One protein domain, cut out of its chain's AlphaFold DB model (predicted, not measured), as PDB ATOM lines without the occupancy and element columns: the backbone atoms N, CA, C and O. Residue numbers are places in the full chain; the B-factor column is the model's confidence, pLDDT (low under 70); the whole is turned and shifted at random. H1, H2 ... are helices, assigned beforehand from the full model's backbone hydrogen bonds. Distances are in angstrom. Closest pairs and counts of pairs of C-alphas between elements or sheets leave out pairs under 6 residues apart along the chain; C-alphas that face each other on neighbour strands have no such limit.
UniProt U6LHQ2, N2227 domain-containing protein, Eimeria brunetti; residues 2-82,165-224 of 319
ATOM      1  N   LEU A   2     -19.846 -16.897  -6.157       83.75
ATOM      2  CA  LEU A   2     -20.457 -15.702  -6.721       83.75
ATOM      3  C   LEU A   2     -19.937 -14.465  -5.963       83.75
ATOM      4  O   LEU A   2     -19.622 -14.571  -4.779       83.75
ATOM      5  N   PRO A   3     -19.842 -13.282  -6.596       83.62
ATOM      6  CA  PRO A   3     -19.279 -12.095  -5.944       83.62
ATOM      7  C   PRO A   3     -19.974 -11.685  -4.638       83.62
ATOM      8  O   PRO A   3     -19.326 -11.158  -3.741       83.62
ATOM      9  N   TRP A   4     -21.281 -11.933  -4.521       81.25
ATOM     10  CA  TRP A   4     -22.041 -11.624  -3.309       81.25
ATOM     11  C   TRP A   4     -21.732 -12.595  -2.160       81.25
ATOM     12  O   TRP A   4     -21.665 -12.151  -1.022       81.25
ATOM     13  N   GLU A   5     -21.449 -13.873  -2.449       84.81
ATOM     14  CA  GLU A   5     -21.035 -14.859  -1.434       84.81
ATOM     15  C   GLU A   5     -19.710 -14.433  -0.793       84.81
ATOM     16  O   GLU A   5     -19.567 -14.447   0.424       84.81
ATOM     17  N   VAL A   6     -18.763 -13.958  -1.613       85.56
ATOM     18  CA  VAL A   6     -17.480 -13.421  -1.128       85.56
ATOM     19  C   VAL A   6     -17.707 -12.202  -0.231       85.56
ATOM     20  O   VAL A   6     -17.064 -12.066   0.807       85.56
ATOM     21  N   ALA A   7     -18.610 -11.299  -0.622       85.12
ATOM     22  CA  ALA A   7     -18.914 -10.110   0.166       85.12
ATOM     23  C   ALA A   7     -19.537 -10.470   1.528       85.12
ATOM     24  O   ALA A   7     -19.101  -9.935   2.548       85.12
ATOM     25  N   GLU A   8     -20.490 -11.407   1.557       89.06
ATOM     26  CA  GLU A   8     -21.108 -11.905   2.794       89.06
ATOM     27  C   GLU A   8     -20.093 -12.608   3.706       89.06
ATOM     28  O   GLU A   8     -20.086 -12.384   4.920       89.06
ATOM     29  N   GLU A   9     -19.192 -13.418   3.141       89.69
ATOM     30  CA  GLU A   9     -18.117 -14.068   3.896       89.69
ATOM     31  C   GLU A   9     -17.151 -13.049   4.513       89.69
ATOM     32  O   GLU A   9     -16.815 -13.158   5.696       89.69
ATOM     33  N   LEU A  10     -16.741 -12.030   3.750       88.38
ATOM     34  CA  LEU A  10     -15.865 -10.963   4.236       88.38
ATOM     35  C   LEU A  10     -16.540 -10.119   5.321       88.38
ATOM     36  O   LEU A  10     -15.897  -9.771   6.315       88.38
ATOM     37  N   GLU A  11     -17.831  -9.817   5.171       90.19
ATOM     38  CA  GLU A  11     -18.601  -9.106   6.190       90.19
ATOM     39  C   GLU A  11     -18.723  -9.939   7.471       90.19
ATOM     40  O   GLU A  11     -18.523  -9.429   8.581       90.19
ATOM     41  N   HIS A  12     -18.997 -11.240   7.338       90.81
ATOM     42  CA  HIS A  12     -19.054 -12.133   8.486       90.81
ATOM     43  C   HIS A  12     -17.697 -12.219   9.192       90.81
ATOM     44  O   HIS A  12     -17.644 -12.060  10.415       90.81
ATOM     45  N   LEU A  13     -16.605 -12.391   8.441       90.69
ATOM     46  CA  LEU A  13     -15.244 -12.403   8.973       90.69
ATOM     47  C   LEU A  13     -14.907 -11.090   9.695       90.69
ATOM     48  O   LEU A  13     -14.355 -11.126  10.796       90.69
ATOM     49  N   ALA A  14     -15.276  -9.939   9.126       89.31
ATOM     50  CA  ALA A  14     -15.084  -8.637   9.763       89.31
ATOM     51  C   ALA A  14     -15.839  -8.539  11.099       89.31
ATOM     52  O   ALA A  14     -15.261  -8.112  12.097       89.31
ATOM     53  N   SER A  15     -17.086  -9.017  11.149       92.12
ATOM     54  CA  SER A  15     -17.892  -9.067  12.380       92.12
ATOM     55  C   SER A  15     -17.262  -9.967  13.453       92.12
ATOM     56  O   SER A  15     -17.248  -9.622  14.636       92.12
ATOM     57  N   VAL A  16     -16.664 -11.099  13.060       93.38
ATOM     58  CA  VAL A  16     -15.935 -11.979  13.989       93.38
ATOM     59  C   VAL A  16     -14.653 -11.317  14.500       93.38
ATOM     60  O   VAL A  16     -14.412 -11.319  15.706       93.38
ATOM     61  N   ARG A  17     -13.852 -10.710  13.615       91.75
ATOM     62  CA  ARG A  17     -12.626  -9.983  13.995       91.75
ATOM     63  C   ARG A  17     -12.928  -8.829  14.953       91.75
ATOM     64  O   ARG A  17     -12.230  -8.688  15.952       91.75
ATOM     65  N   ARG A  18     -13.995  -8.063  14.695       91.62
ATOM     66  CA  ARG A  18     -14.484  -7.016  15.606       91.62
ATOM     67  C   ARG A  18     -14.799  -7.566  16.990       91.62
ATOM     68  O   ARG A  18     -14.353  -6.999  17.978       91.62
ATOM     69  N   ALA A  19     -15.523  -8.682  17.074       94.19
ATOM     70  CA  ALA A  19     -15.869  -9.273  18.363       94.19
ATOM     71  C   ALA A  19     -14.632  -9.690  19.177       94.19
ATOM     72  O   ALA A  19     -14.618  -9.507  20.390       94.19
ATOM     73  N   PHE A  20     -13.590 -10.218  18.527       94.88
ATOM     74  CA  PHE A  20     -12.309 -10.494  19.187       94.88
ATOM     75  C   PHE A  20     -11.624  -9.211  19.671       94.88
ATOM     76  O   PHE A  20     -11.203  -9.144  20.822       94.88
ATOM     77  N   ALA A  21     -11.557  -8.183  18.825       92.50
ATOM     78  CA  ALA A  21     -10.936  -6.908  19.179       92.50
ATOM     79  C   ALA A  21     -11.672  -6.173  20.320       92.50
ATOM     80  O   ALA A  21     -11.060  -5.423  21.069       92.50
ATOM     81  N   LEU A  22     -12.974  -6.417  20.493       93.44
ATOM     82  CA  LEU A  22     -13.798  -5.817  21.550       93.44
ATOM     83  C   LEU A  22     -13.874  -6.650  22.842       93.44
ATOM     84  O   LEU A  22     -14.620  -6.283  23.753       93.44
ATOM     85  N   TYR A  23     -13.132  -7.758  22.949       95.75
ATOM     86  CA  TYR A  23     -13.205  -8.655  24.104       95.75
ATOM     87  C   TYR A  23     -12.909  -7.941  25.433       95.75
ATOM     88  O   TYR A  23     -13.655  -8.121  26.401       95.75
ATOM     89  N   GLU A  24     -11.860  -7.118  25.490       95.12
ATOM     90  CA  GLU A  24     -11.506  -6.354  26.687       95.12
ATOM     91  C   GLU A  24     -12.612  -5.370  27.060       95.12
ATOM     92  O   GLU A  24     -13.080  -5.376  28.199       95.12
ATOM     93  N   ALA A  25     -13.074  -4.565  26.101       92.19
ATOM     94  CA  ALA A  25     -14.112  -3.566  26.334       92.19
ATOM     95  C   ALA A  25     -15.401  -4.200  26.892       92.19
ATOM     96  O   ALA A  25     -15.942  -3.721  27.894       92.19
ATOM     97  N   ASP A  26     -15.852  -5.309  26.300       93.38
ATOM     98  CA  ASP A  26     -17.026  -6.056  26.764       93.38
ATOM     99  C   ASP A  26     -16.813  -6.666  28.161       93.38
ATOM    100  O   ASP A  26     -17.643  -6.505  29.062       93.38
ATOM    101  N   SER A  27     -15.661  -7.305  28.382       95.94
ATOM    102  CA  SER A  27     -15.330  -7.943  29.663       95.94
ATOM    103  C   SER A  27     -15.217  -6.924  30.803       95.94
ATOM    104  O   SER A  27     -15.690  -7.166  31.917       95.94
ATOM    105  N   LEU A  28     -14.634  -5.751  30.535       95.31
ATOM    106  CA  LEU A  28     -14.532  -4.660  31.504       95.31
ATOM    107  C   LEU A  28     -15.892  -4.015  31.793       95.31
ATOM    108  O   LEU A  28     -16.163  -3.676  32.950       95.31
ATOM    109  N   ALA A  29     -16.761  -3.875  30.790       92.25
ATOM    110  CA  ALA A  29     -18.126  -3.388  30.985       92.25
ATOM    111  C   ALA A  29     -18.948  -4.349  31.861       92.25
ATOM    112  O   ALA A  29     -19.667  -3.919  32.771       92.25
ATOM    113  N   GLU A  30     -18.805  -5.657  31.642       93.31
ATOM    114  CA  GLU A  30     -19.413  -6.683  32.486       93.31
ATOM    115  C   GLU A  30     -18.878  -6.644  33.922       93.31
ATOM    116  O   GLU A  30     -19.666  -6.588  34.873       93.31
ATOM    117  N   LEU A  31     -17.556  -6.568  34.091       95.62
ATOM    118  CA  LEU A  31     -16.926  -6.445  35.403       95.62
ATOM    119  C   LEU A  31     -17.389  -5.185  36.143       95.62
ATOM    120  O   LEU A  31     -17.677  -5.249  37.336       95.62
ATOM    121  N   ALA A  32     -17.498  -4.046  35.457       94.44
ATOM    122  CA  ALA A  32     -17.977  -2.802  36.055       94.44
ATOM    123  C   ALA A  32     -19.414  -2.940  36.580       94.44
ATOM    124  O   ALA A  32     -19.728  -2.442  37.666       94.44
ATOM    125  N   ARG A  33     -20.275  -3.661  35.849       95.06
ATOM    126  CA  ARG A  33     -21.653  -3.957  36.259       95.06
ATOM    127  C   ARG A  33     -21.688  -4.819  37.522       95.06
ATOM    128  O   ARG A  33     -22.385  -4.467  38.474       95.06
ATOM    129  N   ILE A  34     -20.899  -5.894  37.552       93.94
ATOM    130  CA  ILE A  34     -20.784  -6.798  38.707       93.94
ATOM    131  C   ILE A  34     -20.215  -6.047  39.915       93.94
ATOM    132  O   ILE A  34     -20.784  -6.089  41.002       93.94
ATOM    133  N   ALA A  35     -19.135  -5.290  39.722       93.75
ATOM    134  CA  ALA A  35     -18.504  -4.502  40.773       93.75
ATOM    135  C   ALA A  35     -19.461  -3.457  41.362       93.75
ATOM    136  O   ALA A  35     -19.507  -3.279  42.578       93.75
ATOM    137  N   LYS A  36     -20.258  -2.782  40.523       94.62
ATOM    138  CA  LYS A  36     -21.293  -1.847  40.984       94.62
ATOM    139  C   LYS A  36     -22.336  -2.551  41.854       94.62
ATOM    140  O   LYS A  36     -22.694  -2.012  42.897       94.62
ATOM    141  N   ALA A  37     -22.796  -3.735  41.447       93.69
ATOM    142  CA  ALA A  37     -23.747  -4.521  42.230       93.69
ATOM    143  C   ALA A  37     -23.158  -4.938  43.589       93.69
ATOM    144  O   ALA A  37     -23.798  -4.739  44.617       93.69
ATOM    145  N   LEU A  38     -21.912  -5.424  43.607       91.75
ATOM    146  CA  LEU A  38     -21.233  -5.856  44.833       91.75
ATOM    147  C   LEU A  38     -20.960  -4.700  45.806       91.75
ATOM    148  O   LEU A  38     -21.150  -4.856  47.008       91.75
ATOM    149  N   ARG A  39     -20.581  -3.519  45.303       91.94
ATOM    150  CA  ARG A  39     -20.410  -2.314  46.139       91.94
ATOM    151  C   ARG A  39     -21.728  -1.772  46.693       91.94
ATOM    152  O   ARG A  39     -21.712  -1.043  47.678       91.94
ATOM    153  N   GLY A  40     -22.851  -2.105  46.056       93.25
ATOM    154  CA  GLY A  40     -24.190  -1.731  46.509       93.25
ATOM    155  C   GLY A  40     -24.754  -2.616  47.624       93.25
ATOM    156  O   GLY A  40     -25.822  -2.302  48.143       93.25
ATOM    157  N   LEU A  41     -24.073  -3.709  47.986       93.12
ATOM    158  CA  LEU A  41     -24.497  -4.609  49.061       93.12
ATOM    159  C   LEU A  41     -24.411  -3.943  50.441       93.12
ATOM    160  O   LEU A  41     -23.654  -2.989  50.636       93.12
ATOM    161  N   SER A  42     -25.148  -4.486  51.414       94.31
ATOM    162  CA  SER A  42     -25.070  -4.038  52.805       94.31
ATOM    163  C   SER A  42     -23.679  -4.285  53.398       94.31
ATOM    164  O   SER A  42     -22.947  -5.178  52.969       94.31
ATOM    165  N   SER A  43     -23.309  -3.527  54.432       89.00
ATOM    166  CA  SER A  43     -22.028  -3.723  55.122       89.00
ATOM    167  C   SER A  43     -21.886  -5.115  55.750       89.00
ATOM    168  O   SER A  43     -20.761  -5.572  55.940       89.00
ATOM    169  N   GLU A  44     -22.993  -5.779  56.100       92.00
ATOM    170  CA  GLU A  44     -22.977  -7.159  56.603       92.00
ATOM    171  C   GLU A  44     -22.674  -8.150  55.474       92.00
ATOM    172  O   GLU A  44     -21.761  -8.961  55.612       92.00
ATOM    173  N   ASP A  45     -23.337  -8.014  54.323       91.81
ATOM    174  CA  ASP A  45     -23.123  -8.888  53.163       91.81
ATOM    175  C   ASP A  45     -21.725  -8.719  52.559       91.81
ATOM    176  O   ASP A  45     -21.078  -9.694  52.175       91.81
ATOM    177  N   GLN A  46     -21.202  -7.488  52.529       87.00
ATOM    178  CA  GLN A  46     -19.843  -7.228  52.047       87.00
ATOM    179  C   GLN A  46     -18.781  -7.945  52.892       87.00
ATOM    180  O   GLN A  46     -17.756  -8.369  52.357       87.00
ATOM    181  N   ARG A  47     -19.024  -8.135  54.199       87.12
ATOM    182  CA  ARG A  47     -18.112  -8.891  55.075       87.12
ATOM    183  C   ARG A  47     -18.096 -10.387  54.749       87.12
ATOM    184  O   ARG A  47     -17.084 -11.031  55.015       87.12
ATOM    185  N   LEU A  48     -19.163 -10.931  54.156       90.38
ATOM    186  CA  LEU A  48     -19.262 -12.352  53.795       90.38
ATOM    187  C   LEU A  48     -18.446 -12.727  52.550       90.38
ATOM    188  O   LEU A  48     -18.122 -13.898  52.376       90.38
ATOM    189  N   ILE A  49     -18.078 -11.759  51.702       85.19
ATOM    190  CA  ILE A  49     -17.298 -12.004  50.471       85.19
ATOM    191  C   ILE A  49     -15.915 -12.607  50.790       85.19
ATOM    192  O   ILE A  49     -15.373 -13.372  49.988       85.19
ATOM    193  N   GLY A  50     -15.374 -12.310  51.977       82.00
ATOM    194  CA  GLY A  50     -14.103 -12.849  52.461       82.00
ATOM    195  C   GLY A  50     -12.884 -12.433  51.616       82.00
ATOM    196  O   GLY A  50     -13.023 -11.848  50.540       82.00
ATOM    197  N   PRO A  51     -11.659 -12.709  52.091       85.00
ATOM    198  CA  PRO A  51     -10.444 -12.418  51.337       85.00
ATOM    199  C   PRO A  51     -10.309 -13.319  50.089       85.00
ATOM    200  O   PRO A  51     -10.772 -14.463  50.111       85.00
ATOM    201  N   PRO A  52      -9.650 -12.851  49.009       84.88
ATOM    202  CA  PRO A  52      -9.124 -11.492  48.811       84.88
ATOM    203  C   PRO A  52     -10.236 -10.433  48.719       84.88
ATOM    204  O   PRO A  52     -11.367 -10.755  48.349       84.88
ATOM    205  N   PHE A  53      -9.928  -9.178  49.073       87.94
ATOM    206  CA  PHE A  53     -10.919  -8.098  49.078       87.94
ATOM    207  C   PHE A  53     -11.465  -7.830  47.671       87.94
ATOM    208  O   PHE A  53     -10.830  -8.142  46.663       87.94
ATOM    209  N   LEU A  54     -12.654  -7.224  47.598       89.50
ATOM    210  CA  LEU A  54     -13.335  -6.961  46.330       89.50
ATOM    211  C   LEU A  54     -12.450  -6.199  45.331       89.50
ATOM    212  O   LEU A  54     -12.388  -6.579  44.166       89.50
ATOM    213  N   GLU A  55     -11.743  -5.160  45.777       89.94
ATOM    214  CA  GLU A  55     -10.886  -4.366  44.888       89.94
ATOM    215  C   GLU A  55      -9.673  -5.161  44.379       89.94
ATOM    216  O   GLU A  55      -9.307  -5.022  43.212       89.94
ATOM    217  N   ASP A  56      -9.118  -6.071  45.187       93.00
ATOM    218  CA  ASP A  56      -8.040  -6.970  44.755       93.00
ATOM    219  C   ASP A  56      -8.541  -7.970  43.705       93.00
ATOM    220  O   ASP A  56      -7.873  -8.207  42.698       93.00
ATOM    221  N   ARG A  57      -9.754  -8.515  43.887       93.88
ATOM    222  CA  ARG A  57     -10.403  -9.392  42.896       93.88
ATOM    223  C   ARG A  57     -10.658  -8.653  41.587       93.88
ATOM    224  O   ARG A  57     -10.363  -9.184  40.523       93.88
ATOM    225  N   ILE A  58     -11.186  -7.429  41.656       94.44
ATOM    226  CA  ILE A  58     -11.425  -6.588  40.475       94.44
ATOM    227  C   ILE A  58     -10.107  -6.315  39.752       94.44
ATOM    228  O   ILE A  58     -10.058  -6.439  38.530       94.44
ATOM    229  N   LYS A  59      -9.045  -5.969  40.486       95.19
ATOM    230  CA  LYS A  59      -7.715  -5.742  39.916       95.19
ATOM    231  C   LYS A  59      -7.190  -6.994  39.208       95.19
ATOM    232  O   LYS A  59      -6.835  -6.902  38.038       95.19
ATOM    233  N   ALA A  60      -7.239  -8.153  39.866       96.56
ATOM    234  CA  ALA A  60      -6.798  -9.418  39.282       96.56
ATOM    235  C   ALA A  60      -7.594  -9.794  38.018       96.56
ATOM    236  O   ALA A  60      -7.012 -10.239  37.032       96.56
ATOM    237  N   ILE A  61      -8.915  -9.571  38.005       96.75
ATOM    238  CA  ILE A  61      -9.740  -9.829  36.813       96.75
ATOM    239  C   ILE A  61      -9.369  -8.868  35.678       96.75
ATOM    240  O   ILE A  61      -9.263  -9.310  34.540       96.75
ATOM    241  N   LYS A  62      -9.139  -7.578  35.958       96.19
ATOM    242  CA  LYS A  62      -8.691  -6.618  34.933       96.19
ATOM    243  C   LYS A  62      -7.359  -7.030  34.311       96.19
ATOM    244  O   LYS A  62      -7.226  -6.987  33.095       96.19
ATOM    245  N   GLU A  63      -6.407  -7.453  35.137       97.06
ATOM    246  CA  GLU A  63      -5.110  -7.955  34.673       97.06
ATOM    247  C   GLU A  63      -5.281  -9.203  33.795       97.06
ATOM    248  O   GLU A  63      -4.720  -9.265  32.704       97.06
ATOM    249  N   ALA A  64      -6.125 -10.155  34.206       97.38
ATOM    250  CA  ALA A  64      -6.422 -11.345  33.408       97.38
ATOM    251  C   ALA A  64      -7.114 -11.012  32.072       97.38
ATOM    252  O   ALA A  64      -6.775 -11.592  31.042       97.38
ATOM    253  N   VAL A  65      -8.059 -10.064  32.065       97.25
ATOM    254  CA  VAL A  65      -8.724  -9.589  30.840       97.25
ATOM    255  C   VAL A  65      -7.710  -8.961  29.884       97.25
ATOM    256  O   VAL A  65      -7.730  -9.289  28.700       97.25
ATOM    257  N   ALA A  66      -6.795  -8.130  30.389       95.12
ATOM    258  CA  ALA A  66      -5.751  -7.514  29.574       95.12
ATOM    259  C   ALA A  66      -4.803  -8.561  28.961       95.12
ATOM    260  O   ALA A  66      -4.480  -8.485  27.779       95.12
ATOM    261  N   VAL A  67      -4.399  -9.581  29.728       96.44
ATOM    262  CA  VAL A  67      -3.572 -10.691  29.212       96.44
ATOM    263  C   VAL A  67      -4.312 -11.480  28.127       96.44
ATOM    264  O   VAL A  67      -3.734 -11.800  27.089       96.44
ATOM    265  N   ASN A  68      -5.602 -11.757  28.325       96.69
ATOM    266  CA  ASN A  68      -6.420 -12.427  27.315       96.69
ATOM    267  C   ASN A  68      -6.554 -11.584  26.038       96.69
ATOM    268  O   ASN A  68      -6.489 -12.143  24.944       96.69
ATOM    269  N   GLN A  69      -6.705 -10.260  26.156       95.62
ATOM    270  CA  GLN A  69      -6.744  -9.368  24.997       95.62
ATOM    271  C   GLN A  69      -5.410  -9.371  24.246       95.62
ATOM    272  O   GLN A  69      -5.413  -9.548  23.036       95.62
ATOM    273  N   GLN A  70      -4.274  -9.314  24.949       94.00
ATOM    274  CA  GLN A  70      -2.947  -9.419  24.323       94.00
ATOM    275  C   GLN A  70      -2.780 -10.726  23.533       94.00
ATOM    276  O   GLN A  70      -2.239 -10.725  22.426       94.00
ATOM    277  N   PHE A  71      -3.266 -11.846  24.077       93.62
ATOM    278  CA  PHE A  71      -3.281 -13.124  23.364       93.62
ATOM    279  C   PHE A  71      -4.166 -13.075  22.107       93.62
ATOM    280  O   PHE A  71      -3.763 -13.549  21.042       93.62
ATOM    281  N   ILE A  72      -5.355 -12.472  22.208       93.62
ATOM    282  CA  ILE A  72      -6.267 -12.287  21.073       93.62
ATOM    283  C   ILE A  72      -5.636 -11.399  19.993       93.62
ATOM    284  O   ILE A  72      -5.715 -11.741  18.814       93.62
ATOM    285  N   ASP A  73      -4.990 -10.300  20.368       91.38
ATOM    286  CA  ASP A  73      -4.361  -9.369  19.430       91.38
ATOM    287  C   ASP A  73      -3.222 -10.048  18.669       91.38
ATOM    288  O   ASP A  73      -3.127  -9.928  17.444       91.38
ATOM    289  N   PHE A  74      -2.408 -10.845  19.372       89.88
ATOM    290  CA  PHE A  74      -1.378 -11.676  18.752       89.88
ATOM    291  C   PHE A  74      -1.976 -12.646  17.722       89.88
ATOM    292  O   PHE A  74      -1.499 -12.727  16.590       89.88
ATOM    293  N   MET A  75      -3.058 -13.338  18.083       89.75
ATOM    294  CA  MET A  75      -3.774 -14.251  17.190       89.75
ATOM    295  C   MET A  75      -4.363 -13.528  15.964       89.75
ATOM    296  O   MET A  75      -4.240 -14.014  14.839       89.75
ATOM    297  N   LEU A  76      -4.973 -12.351  16.143       88.62
ATOM    298  CA  LEU A  76      -5.534 -11.553  15.045       88.62
ATOM    299  C   LEU A  76      -4.459 -11.022  14.087       88.62
ATOM    300  O   LEU A  76      -4.714 -10.927  12.879       88.62
ATOM    301  N   LEU A  77      -3.285 -10.674  14.621       85.81
ATOM    302  CA  LEU A  77      -2.121 -10.248  13.849       85.81
ATOM    303  C   LEU A  77      -1.540 -11.412  13.041       85.81
ATOM    304  O   LEU A  77      -1.305 -11.262  11.841       85.81
ATOM    305  N   ALA A  78      -1.375 -12.578  13.671       80.88
ATOM    306  CA  ALA A  78      -0.915 -13.791  13.002       80.88
ATOM    307  C   ALA A  78      -1.843 -14.154  11.831       80.88
ATOM    308  O   ALA A  78      -1.375 -14.278  10.698       80.88
ATOM    309  N   ALA A  79      -3.160 -14.150  12.061       80.12
ATOM    310  CA  ALA A  79      -4.169 -14.404  11.032       80.12
ATOM    311  C   ALA A  79      -4.113 -13.419   9.851       80.12
ATOM    312  O   ALA A  79      -4.420 -13.789   8.721       80.12
ATOM    313  N   ALA A  80      -3.723 -12.162  10.092       77.12
ATOM    314  CA  ALA A  80      -3.577 -11.154   9.041       77.12
ATOM    315  C   ALA A  80      -2.280 -11.313   8.221       77.12
ATOM    316  O   ALA A  80      -2.196 -10.801   7.107       77.12
ATOM    317  N   SER A  81      -1.276 -12.009   8.765       67.31
ATOM    318  CA  SER A  81       0.039 -12.202   8.136       67.31
ATOM    319  C   SER A  81       0.120 -13.421   7.207       67.31
ATOM    320  O   SER A  81       1.069 -13.545   6.428       67.31
ATOM    321  N   VAL A  82      -0.869 -14.321   7.255       60.22
ATOM    322  CA  VAL A  82      -0.912 -15.514   6.402       60.22
ATOM    323  C   VAL A  82      -1.376 -15.120   4.995       60.22
ATOM    324  O   VAL A  82      -2.558 -14.894   4.749       60.22
ATOM    325  N   LYS A 165      22.433  44.004  67.826       77.81
ATOM    326  CA  LYS A 165      21.465  42.911  68.020       77.81
ATOM    327  C   LYS A 165      20.258  43.051  67.086       77.81
ATOM    328  O   LYS A 165      19.860  42.071  66.476       77.81
ATOM    329  N   MET A 166      19.738  44.268  66.922       76.44
ATOM    330  CA  MET A 166      18.634  44.553  65.999       76.44
ATOM    331  C   MET A 166      19.044  44.322  64.535       76.44
ATOM    332  O   MET A 166      18.322  43.657  63.806       76.44
ATOM    333  N   GLN A 167      20.237  44.770  64.124       79.31
ATOM    334  CA  GLN A 167      20.771  44.482  62.784       79.31
ATOM    335  C   GLN A 167      21.005  42.986  62.553       79.31
ATOM    336  O   GLN A 167      20.722  42.483  61.472       79.31
ATOM    337  N   GLN A 168      21.498  42.262  63.559       80.19
ATOM    338  CA  GLN A 168      21.688  40.814  63.469       80.19
ATOM    339  C   GLN A 168      20.347  40.075  63.351       80.19
ATOM    340  O   GLN A 168      20.236  39.142  62.563       80.19
ATOM    341  N   GLN A 169      19.322  40.527  64.077       80.75
ATOM    342  CA  GLN A 169      17.967  39.980  63.998       80.75
ATOM    343  C   GLN A 169      17.314  40.269  62.638       80.75
ATOM    344  O   GLN A 169      16.713  39.379  62.047       80.75
ATOM    345  N   GLN A 170      17.508  41.476  62.100       80.62
ATOM    346  CA  GLN A 170      17.019  41.864  60.776       80.62
ATOM    347  C   GLN A 170      17.695  41.056  59.657       80.62
ATOM    348  O   GLN A 170      17.038  40.650  58.703       80.62
ATOM    349  N   LYS A 171      18.992  40.754  59.805       82.75
ATOM    350  CA  LYS A 171      19.743  39.926  58.852       82.75
ATOM    351  C   LYS A 171      19.313  38.454  58.885       82.75
ATOM    352  O   LYS A 171      19.190  37.856  57.825       82.75
ATOM    353  N   MET A 172      19.036  37.895  60.070       83.12
ATOM    354  CA  MET A 172      18.467  36.542  60.189       83.12
ATOM    355  C   MET A 172      17.080  36.450  59.551       83.12
ATOM    356  O   MET A 172      16.831  35.532  58.783       83.12
ATOM    357  N   MET A 173      16.205  37.424  59.815       83.38
ATOM    358  CA  MET A 173      14.859  37.451  59.236       83.38
ATOM    359  C   MET A 173      14.897  37.529  57.702       83.38
ATOM    360  O   MET A 173      14.154  36.822  57.029       83.38
ATOM    361  N   GLN A 174      15.798  38.339  57.141       82.50
ATOM    362  CA  GLN A 174      15.970  38.432  55.690       82.50
ATOM    363  C   GLN A 174      16.516  37.132  55.078       82.50
ATOM    364  O   GLN A 174      16.108  36.754  53.984       82.50
ATOM    365  N   GLN A 175      17.405  36.434  55.789       84.88
ATOM    366  CA  GLN A 175      17.938  35.144  55.355       84.88
ATOM    367  C   GLN A 175      16.870  34.040  55.397       84.88
ATOM    368  O   GLN A 175      16.823  33.206  54.500       84.88
ATOM    369  N   GLN A 176      15.985  34.073  56.395       86.44
ATOM    370  CA  GLN A 176      14.884  33.122  56.542       86.44
ATOM    371  C   GLN A 176      13.836  33.294  55.430       86.44
ATOM    372  O   GLN A 176      13.451  32.318  54.797       86.44
ATOM    373  N   LEU A 177      13.481  34.540  55.100       84.44
ATOM    374  CA  LEU A 177      12.610  34.848  53.958       84.44
ATOM    375  C   LEU A 177      13.219  34.404  52.618       84.44
ATOM    376  O   LEU A 177      12.501  33.929  51.743       84.44
ATOM    377  N   GLN A 178      14.540  34.537  52.449       82.50
ATOM    378  CA  GLN A 178      15.226  34.040  51.251       82.50
ATOM    379  C   GLN A 178      15.199  32.513  51.146       82.50
ATOM    380  O   GLN A 178      15.024  32.001  50.042       82.50
ATOM    381  N   GLN A 179      15.349  31.799  52.264       83.94
ATOM    382  CA  GLN A 179      15.257  30.337  52.290       83.94
ATOM    383  C   GLN A 179      13.845  29.853  51.954       83.94
ATOM    384  O   GLN A 179      13.706  28.993  51.090       83.94
ATOM    385  N   GLU A 180      12.808  30.460  52.538       84.62
ATOM    386  CA  GLU A 180      11.413  30.122  52.220       84.62
ATOM    387  C   GLU A 180      11.093  30.343  50.736       84.62
ATOM    388  O   GLU A 180      10.457  29.501  50.104       84.62
ATOM    389  N   HIS A 181      11.575  31.441  50.142       84.81
ATOM    390  CA  HIS A 181      11.399  31.686  48.708       84.81
ATOM    391  C   HIS A 181      12.123  30.648  47.840       84.81
ATOM    392  O   HIS A 181      11.591  30.221  46.816       84.81
ATOM    393  N   GLN A 182      13.324  30.221  48.243       82.25
ATOM    394  CA  GLN A 182      14.077  29.185  47.535       82.25
ATOM    395  C   GLN A 182      13.389  27.818  47.606       82.25
ATOM    396  O   GLN A 182      13.313  27.124  46.593       82.25
ATOM    397  N   GLU A 183      12.860  27.447  48.772       86.56
ATOM    398  CA  GLU A 183      12.110  26.200  48.958       86.56
ATOM    399  C   GLU A 183      10.799  26.201  48.170       86.56
ATOM    400  O   GLU A 183      10.495  25.221  47.492       86.56
ATOM    401  N   GLN A 184      10.061  27.316  48.170       85.00
ATOM    402  CA  GLN A 184       8.854  27.457  47.350       85.00
ATOM    403  C   GLN A 184       9.159  27.295  45.861       85.00
ATOM    404  O   GLN A 184       8.445  26.577  45.161       85.00
ATOM    405  N   HIS A 185      10.242  27.908  45.380       86.19
ATOM    406  CA  HIS A 185      10.637  27.807  43.978       86.19
ATOM    407  C   HIS A 185      11.059  26.380  43.597       86.19
ATOM    408  O   HIS A 185      10.783  25.931  42.486       86.19
ATOM    409  N   LYS A 186      11.695  25.653  44.525       85.25
ATOM    410  CA  LYS A 186      12.104  24.261  44.323       85.25
ATOM    411  C   LYS A 186      10.901  23.311  44.298       85.25
ATOM    412  O   LYS A 186      10.769  22.546  43.350       85.25
ATOM    413  N   ASN A 187       9.974  23.444  45.250       87.69
ATOM    414  CA  ASN A 187       8.728  22.668  45.267       87.69
ATOM    415  C   ASN A 187       7.869  22.926  44.023       87.69
ATOM    416  O   ASN A 187       7.276  22.005  43.471       87.69
ATOM    417  N   GLN A 188       7.800  24.177  43.563       85.75
ATOM    418  CA  GLN A 188       7.037  24.519  42.365       85.75
ATOM    419  C   GLN A 188       7.664  23.913  41.101       85.75
ATOM    420  O   GLN A 188       6.943  23.491  40.198       85.75
ATOM    421  N   GLN A 189       8.995  23.819  41.052       85.88
ATOM    422  CA  GLN A 189       9.716  23.184  39.952       85.88
ATOM    423  C   GLN A 189       9.558  21.655  39.960       85.88
ATOM    424  O   GLN A 189       9.340  21.068  38.904       85.88
ATOM    425  N   GLU A 190       9.594  21.022  41.135       85.75
ATOM    426  CA  GLU A 190       9.319  19.585  41.296       85.75
ATOM    427  C   GLU A 190       7.877  19.244  40.882       85.75
ATOM    428  O   GLU A 190       7.673  18.345  40.069       85.75
ATOM    429  N   GLN A 191       6.881  20.038  41.298       84.94
ATOM    430  CA  GLN A 191       5.490  19.862  40.852       84.94
ATOM    431  C   GLN A 191       5.318  20.031  39.336       84.94
ATOM    432  O   GLN A 191       4.532  19.312  38.717       84.94
ATOM    433  N   GLN A 192       6.035  20.972  38.714       84.06
ATOM    434  CA  GLN A 192       6.006  21.137  37.256       84.06
ATOM    435  C   GLN A 192       6.626  19.937  36.531       84.06
ATOM    436  O   GLN A 192       6.102  19.517  35.498       84.06
ATOM    437  N   GLN A 193       7.709  19.369  37.069       85.00
ATOM    438  CA  GLN A 193       8.336  18.165  36.518       85.00
ATOM    439  C   GLN A 193       7.429  16.939  36.658       85.00
ATOM    440  O   GLN A 193       7.270  16.195  35.691       85.00
ATOM    441  N   GLU A 194       6.769  16.762  37.806       81.94
ATOM    442  CA  GLU A 194       5.785  15.693  38.007       81.94
ATOM    443  C   GLU A 194       4.600  15.817  37.042       81.94
ATOM    444  O   GLU A 194       4.201  14.827  36.425       81.94
ATOM    445  N   GLN A 195       4.072  17.030  36.836       79.38
ATOM    446  CA  GLN A 195       2.993  17.258  35.868       79.38
ATOM    447  C   GLN A 195       3.431  16.977  34.425       79.38
ATOM    448  O   GLN A 195       2.670  16.367  33.670       79.38
ATOM    449  N   GLN A 196       4.650  17.371  34.033       78.75
ATOM    450  CA  GLN A 196       5.190  17.029  32.712       78.75
ATOM    451  C   GLN A 196       5.373  15.521  32.543       78.75
ATOM    452  O   GLN A 196       5.017  14.982  31.496       78.75
ATOM    453  N   HIS A 197       5.879  14.830  33.567       72.50
ATOM    454  CA  HIS A 197       6.059  13.382  33.529       72.50
ATOM    455  C   HIS A 197       4.714  12.648  33.417       72.50
ATOM    456  O   HIS A 197       4.584  11.713  32.627       72.50
ATOM    457  N   LEU A 198       3.687  13.109  34.141       76.12
ATOM    458  CA  LEU A 198       2.332  12.563  34.058       76.12
ATOM    459  C   LEU A 198       1.718  12.767  32.666       76.12
ATOM    460  O   LEU A 198       1.095  11.854  32.128       76.12
ATOM    461  N   LEU A 199       1.918  13.940  32.058       73.75
ATOM    462  CA  LEU A 199       1.440  14.229  30.704       73.75
ATOM    463  C   LEU A 199       2.135  13.343  29.659       73.75
ATOM    464  O   LEU A 199       1.472  12.816  28.767       73.75
ATOM    465  N   LEU A 200       3.450  13.141  29.788       69.44
ATOM    466  CA  LEU A 200       4.220  12.283  28.887       69.44
ATOM    467  C   LEU A 200       3.789  10.812  29.009       69.44
ATOM    468  O   LEU A 200       3.604  10.135  28.000       69.44
ATOM    469  N   GLN A 201       3.559  10.343  30.238       64.81
ATOM    470  CA  GLN A 201       3.044   9.000  30.509       64.81
ATOM    471  C   GLN A 201       1.638   8.803  29.916       64.81
ATOM    472  O   GLN A 201       1.358   7.755  29.338       64.81
ATOM    473  N   GLN A 202       0.774   9.821  29.987       60.47
ATOM    474  CA  GLN A 202      -0.563   9.775  29.387       60.47
ATOM    475  C   GLN A 202      -0.515   9.732  27.848       60.47
ATOM    476  O   GLN A 202      -1.324   9.048  27.227       60.47
ATOM    477  N   GLN A 203       0.455  10.415  27.228       57.62
ATOM    478  CA  GLN A 203       0.656  10.386  25.774       57.62
ATOM    479  C   GLN A 203       1.235   9.049  25.279       57.62
ATOM    480  O   GLN A 203       0.875   8.603  24.188       57.62
ATOM    481  N   GLN A 204       2.081   8.391  26.080       53.19
ATOM    482  CA  GLN A 204       2.687   7.095  25.740       53.19
ATOM    483  C   GLN A 204       1.731   5.900  25.903       53.19
ATOM    484  O   GLN A 204       1.921   4.893  25.233       53.19
ATOM    485  N   LEU A 205       0.692   6.013  26.737       44.84
ATOM    486  CA  LEU A 205      -0.279   4.936  26.991       44.84
ATOM    487  C   LEU A 205      -1.593   5.049  26.185       44.84
ATOM    488  O   LEU A 205      -2.461   4.201  26.357       44.84
ATOM    489  N   GLY A 206      -1.793   6.081  25.349       51.22
ATOM    490  CA  GLY A 206      -3.164   6.488  24.989       51.22
ATOM    491  C   GLY A 206      -3.513   6.860  23.546       51.22
ATOM    492  O   GLY A 206      -4.659   7.246  23.330       51.22
ATOM    493  N   SER A 207      -2.620   6.781  22.557       52.19
ATOM    494  CA  SER A 207      -2.885   7.517  21.299       52.19
ATOM    495  C   SER A 207      -3.420   6.693  20.114       52.19
ATOM    496  O   SER A 207      -4.213   7.231  19.348       52.19
ATOM    497  N   ASN A 208      -3.076   5.406  19.974       49.75
ATOM    498  CA  ASN A 208      -3.546   4.583  18.839       49.75
ATOM    499  C   ASN A 208      -4.606   3.540  19.236       49.75
ATOM    500  O   ASN A 208      -5.661   3.491  18.604       49.75
ATOM    501  N   ASP A 209      -4.404   2.792  20.326       54.34
ATOM    502  CA  ASP A 209      -5.336   1.725  20.743       54.34
ATOM    503  C   ASP A 209      -6.719   2.255  21.143       54.34
ATOM    504  O   ASP A 209      -7.738   1.600  20.932       54.34
ATOM    505  N   ASN A 210      -6.792   3.474  21.686       58.22
ATOM    506  CA  ASN A 210      -8.062   4.082  22.088       58.22
ATOM    507  C   ASN A 210      -8.883   4.557  20.873       58.22
ATOM    508  O   ASN A 210     -10.109   4.473  20.877       58.22
ATOM    509  N   LEU A 211      -8.216   5.018  19.807       63.84
ATOM    510  CA  LEU A 211      -8.888   5.465  18.586       63.84
ATOM    511  C   LEU A 211      -9.431   4.279  17.781       63.84
ATOM    512  O   LEU A 211     -10.568   4.335  17.315       63.84
ATOM    513  N   GLU A 212      -8.650   3.205  17.671       69.88
ATOM    514  CA  GLU A 212      -9.062   1.978  16.987       69.88
ATOM    515  C   GLU A 212     -10.220   1.299  17.729       69.88
ATOM    516  O   GLU A 212     -11.253   1.019  17.126       69.88
ATOM    517  N   ASN A 213     -10.127   1.157  19.059       69.00
ATOM    518  CA  ASN A 213     -11.241   0.667  19.877       69.00
ATOM    519  C   ASN A 213     -12.491   1.537  19.729       69.00
ATOM    520  O   ASN A 213     -13.599   1.023  19.598       69.00
ATOM    521  N   ARG A 214     -12.334   2.864  19.693       74.94
ATOM    522  CA  ARG A 214     -13.459   3.779  19.480       74.94
ATOM    523  C   ARG A 214     -14.075   3.621  18.092       74.94
ATOM    524  O   ARG A 214     -15.295   3.682  17.979       74.94
ATOM    525  N   ARG A 215     -13.269   3.398  17.051       82.75
ATOM    526  CA  ARG A 215     -13.768   3.083  15.706       82.75
ATOM    527  C   ARG A 215     -14.552   1.774  15.712       82.75
ATOM    528  O   ARG A 215     -15.679   1.749  15.233       82.75
ATOM    529  N   LEU A 216     -13.987   0.724  16.300       82.38
ATOM    530  CA  LEU A 216     -14.614  -0.595  16.379       82.38
ATOM    531  C   LEU A 216     -15.922  -0.560  17.174       82.38
ATOM    532  O   LEU A 216     -16.880  -1.206  16.770       82.38
ATOM    533  N   LEU A 217     -15.992   0.224  18.252       79.31
ATOM    534  CA  LEU A 217     -17.230   0.451  19.003       79.31
ATOM    535  C   LEU A 217     -18.292   1.157  18.149       79.31
ATOM    536  O   LEU A 217     -19.438   0.732  18.143       79.31
ATOM    537  N   LEU A 218     -17.913   2.180  17.375       81.19
ATOM    538  CA  LEU A 218     -18.838   2.861  16.458       81.19
ATOM    539  C   LEU A 218     -19.322   1.952  15.319       81.19
ATOM    540  O   LEU A 218     -20.455   2.088  14.865       81.19
ATOM    541  N   GLU A 219     -18.470   1.049  14.833       81.12
ATOM    542  CA  GLU A 219     -18.862   0.015  13.870       81.12
ATOM    543  C   GLU A 219     -19.781  -1.029  14.514       81.12
ATOM    544  O   GLU A 219     -20.743  -1.472  13.893       81.12
ATOM    545  N   ALA A 220     -19.515  -1.404  15.766       78.94
ATOM    546  CA  ALA A 220     -20.325  -2.350  16.521       78.94
ATOM    547  C   ALA A 220     -21.714  -1.790  16.870       78.94
ATOM    548  O   ALA A 220     -22.680  -2.545  16.854       78.94
ATOM    549  N   ASP A 221     -21.839  -0.478  17.089       78.12
ATOM    550  CA  ASP A 221     -23.129   0.206  17.271       78.12
ATOM    551  C   ASP A 221     -24.018   0.149  16.014       78.12
ATOM    552  O   ASP A 221     -25.236   0.312  16.105       78.12
ATOM    553  N   GLN A 222     -23.427  -0.070  14.834       81.12
ATOM    554  CA  GLN A 222     -24.165  -0.266  13.581       81.12
ATOM    555  C   GLN A 222     -24.576  -1.727  13.367       81.12
ATOM    556  O   GLN A 222     -25.428  -2.002  12.521       81.12
ATOM    557  N   GLU A 223     -23.977  -2.671  14.100       81.00
ATOM    558  CA  GLU A 223     -24.370  -4.074  14.048       81.00
ATOM    559  C   GLU A 223     -25.643  -4.327  14.864       81.00
ATOM    560  O   GLU A 223     -25.962  -3.635  15.826       81.00
ATOM    561  N   ASP A 224     -26.359  -5.390  14.498       88.25
ATOM    562  CA  ASP A 224     -27.424  -5.940  15.329       88.25
ATOM    563  C   ASP A 224     -26.877  -6.301  16.736       88.25
ATOM    564  O   ASP A 224     -25.987  -7.160  16.843       88.25
TER     565      ASP A 224
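This is residues 2 to 82 and 165 to 224 of the 319 residues of the protein "N2227 domain-containing protein" of Eimeria brunetti (UniProt U6LHQ2). Two helices, H2 and H4, run side by side in opposite ways with short H3 in the turn at one end, while H5 sticks out from this small body as one long bare arm. At the other end of H2, H1 leads in with its last turn packed on H4, its residues 3 to 14 stick out, and H6 packs on residues 18 to 21 of H1. The printed part has 141 residues with six named helices, H1 to H6 in order, and no named strand; its class is all helix. It is extended, with a radius of gyration of the C-alphas of 27.5 A and spans of 103 by 48 by 27 A, the arm making much of the length.

Find C-alpha 3 at (-19.279, -12.095, -5.944); from there H1 runs 27.0 A to residue 21. H2 holds residues 23 to 39, 24.0 A, and H3 residues 43 to 48. H4, residues 54 to 81, runs 40.8 A. After the cut, look for C-alpha 165 at (21.465, 42.911, 68.020), where H5 begins, running 58.5 A to residue 204. H6, residues 209 to 220, ends at C-alpha 220, (-20.325, -2.350, 16.521).

H1 and H2 meet only through their link. H1 touches H4 with residues 17 to 21 alone, at a shallow tilt of 32 degrees; the closest C-alphas, of Phe 20 and Ile 72, are 6.6 A apart. It touches H6 at a steep tilt of 50 degrees, closest at the C-alphas of Arg 18 and Leu 216, 6.5 A. H2 touches H4, opposite ways at a shallow tilt of 10 degrees, closest at the C-alphas of Glu 24 and Gln 69, 5.9 A. H5 touches no helix. Every O i to N i+4 pair is within hydrogen-bond range in H1, H2, H4, H5 and H6; H3 has 0 of 2, with 2 of 3 O i to N i+3 pairs.

The C-alphas farthest apart, of Leu 2 and Lys 165, are 103.8 A apart. Residues 83 to 164 are not printed, and C-alphas 82 and 165 stand 87.8 A apart across this cut. The links printed whole are tight. Look for pLDDT under 70 at residues 81 to 82 and 200 to 213.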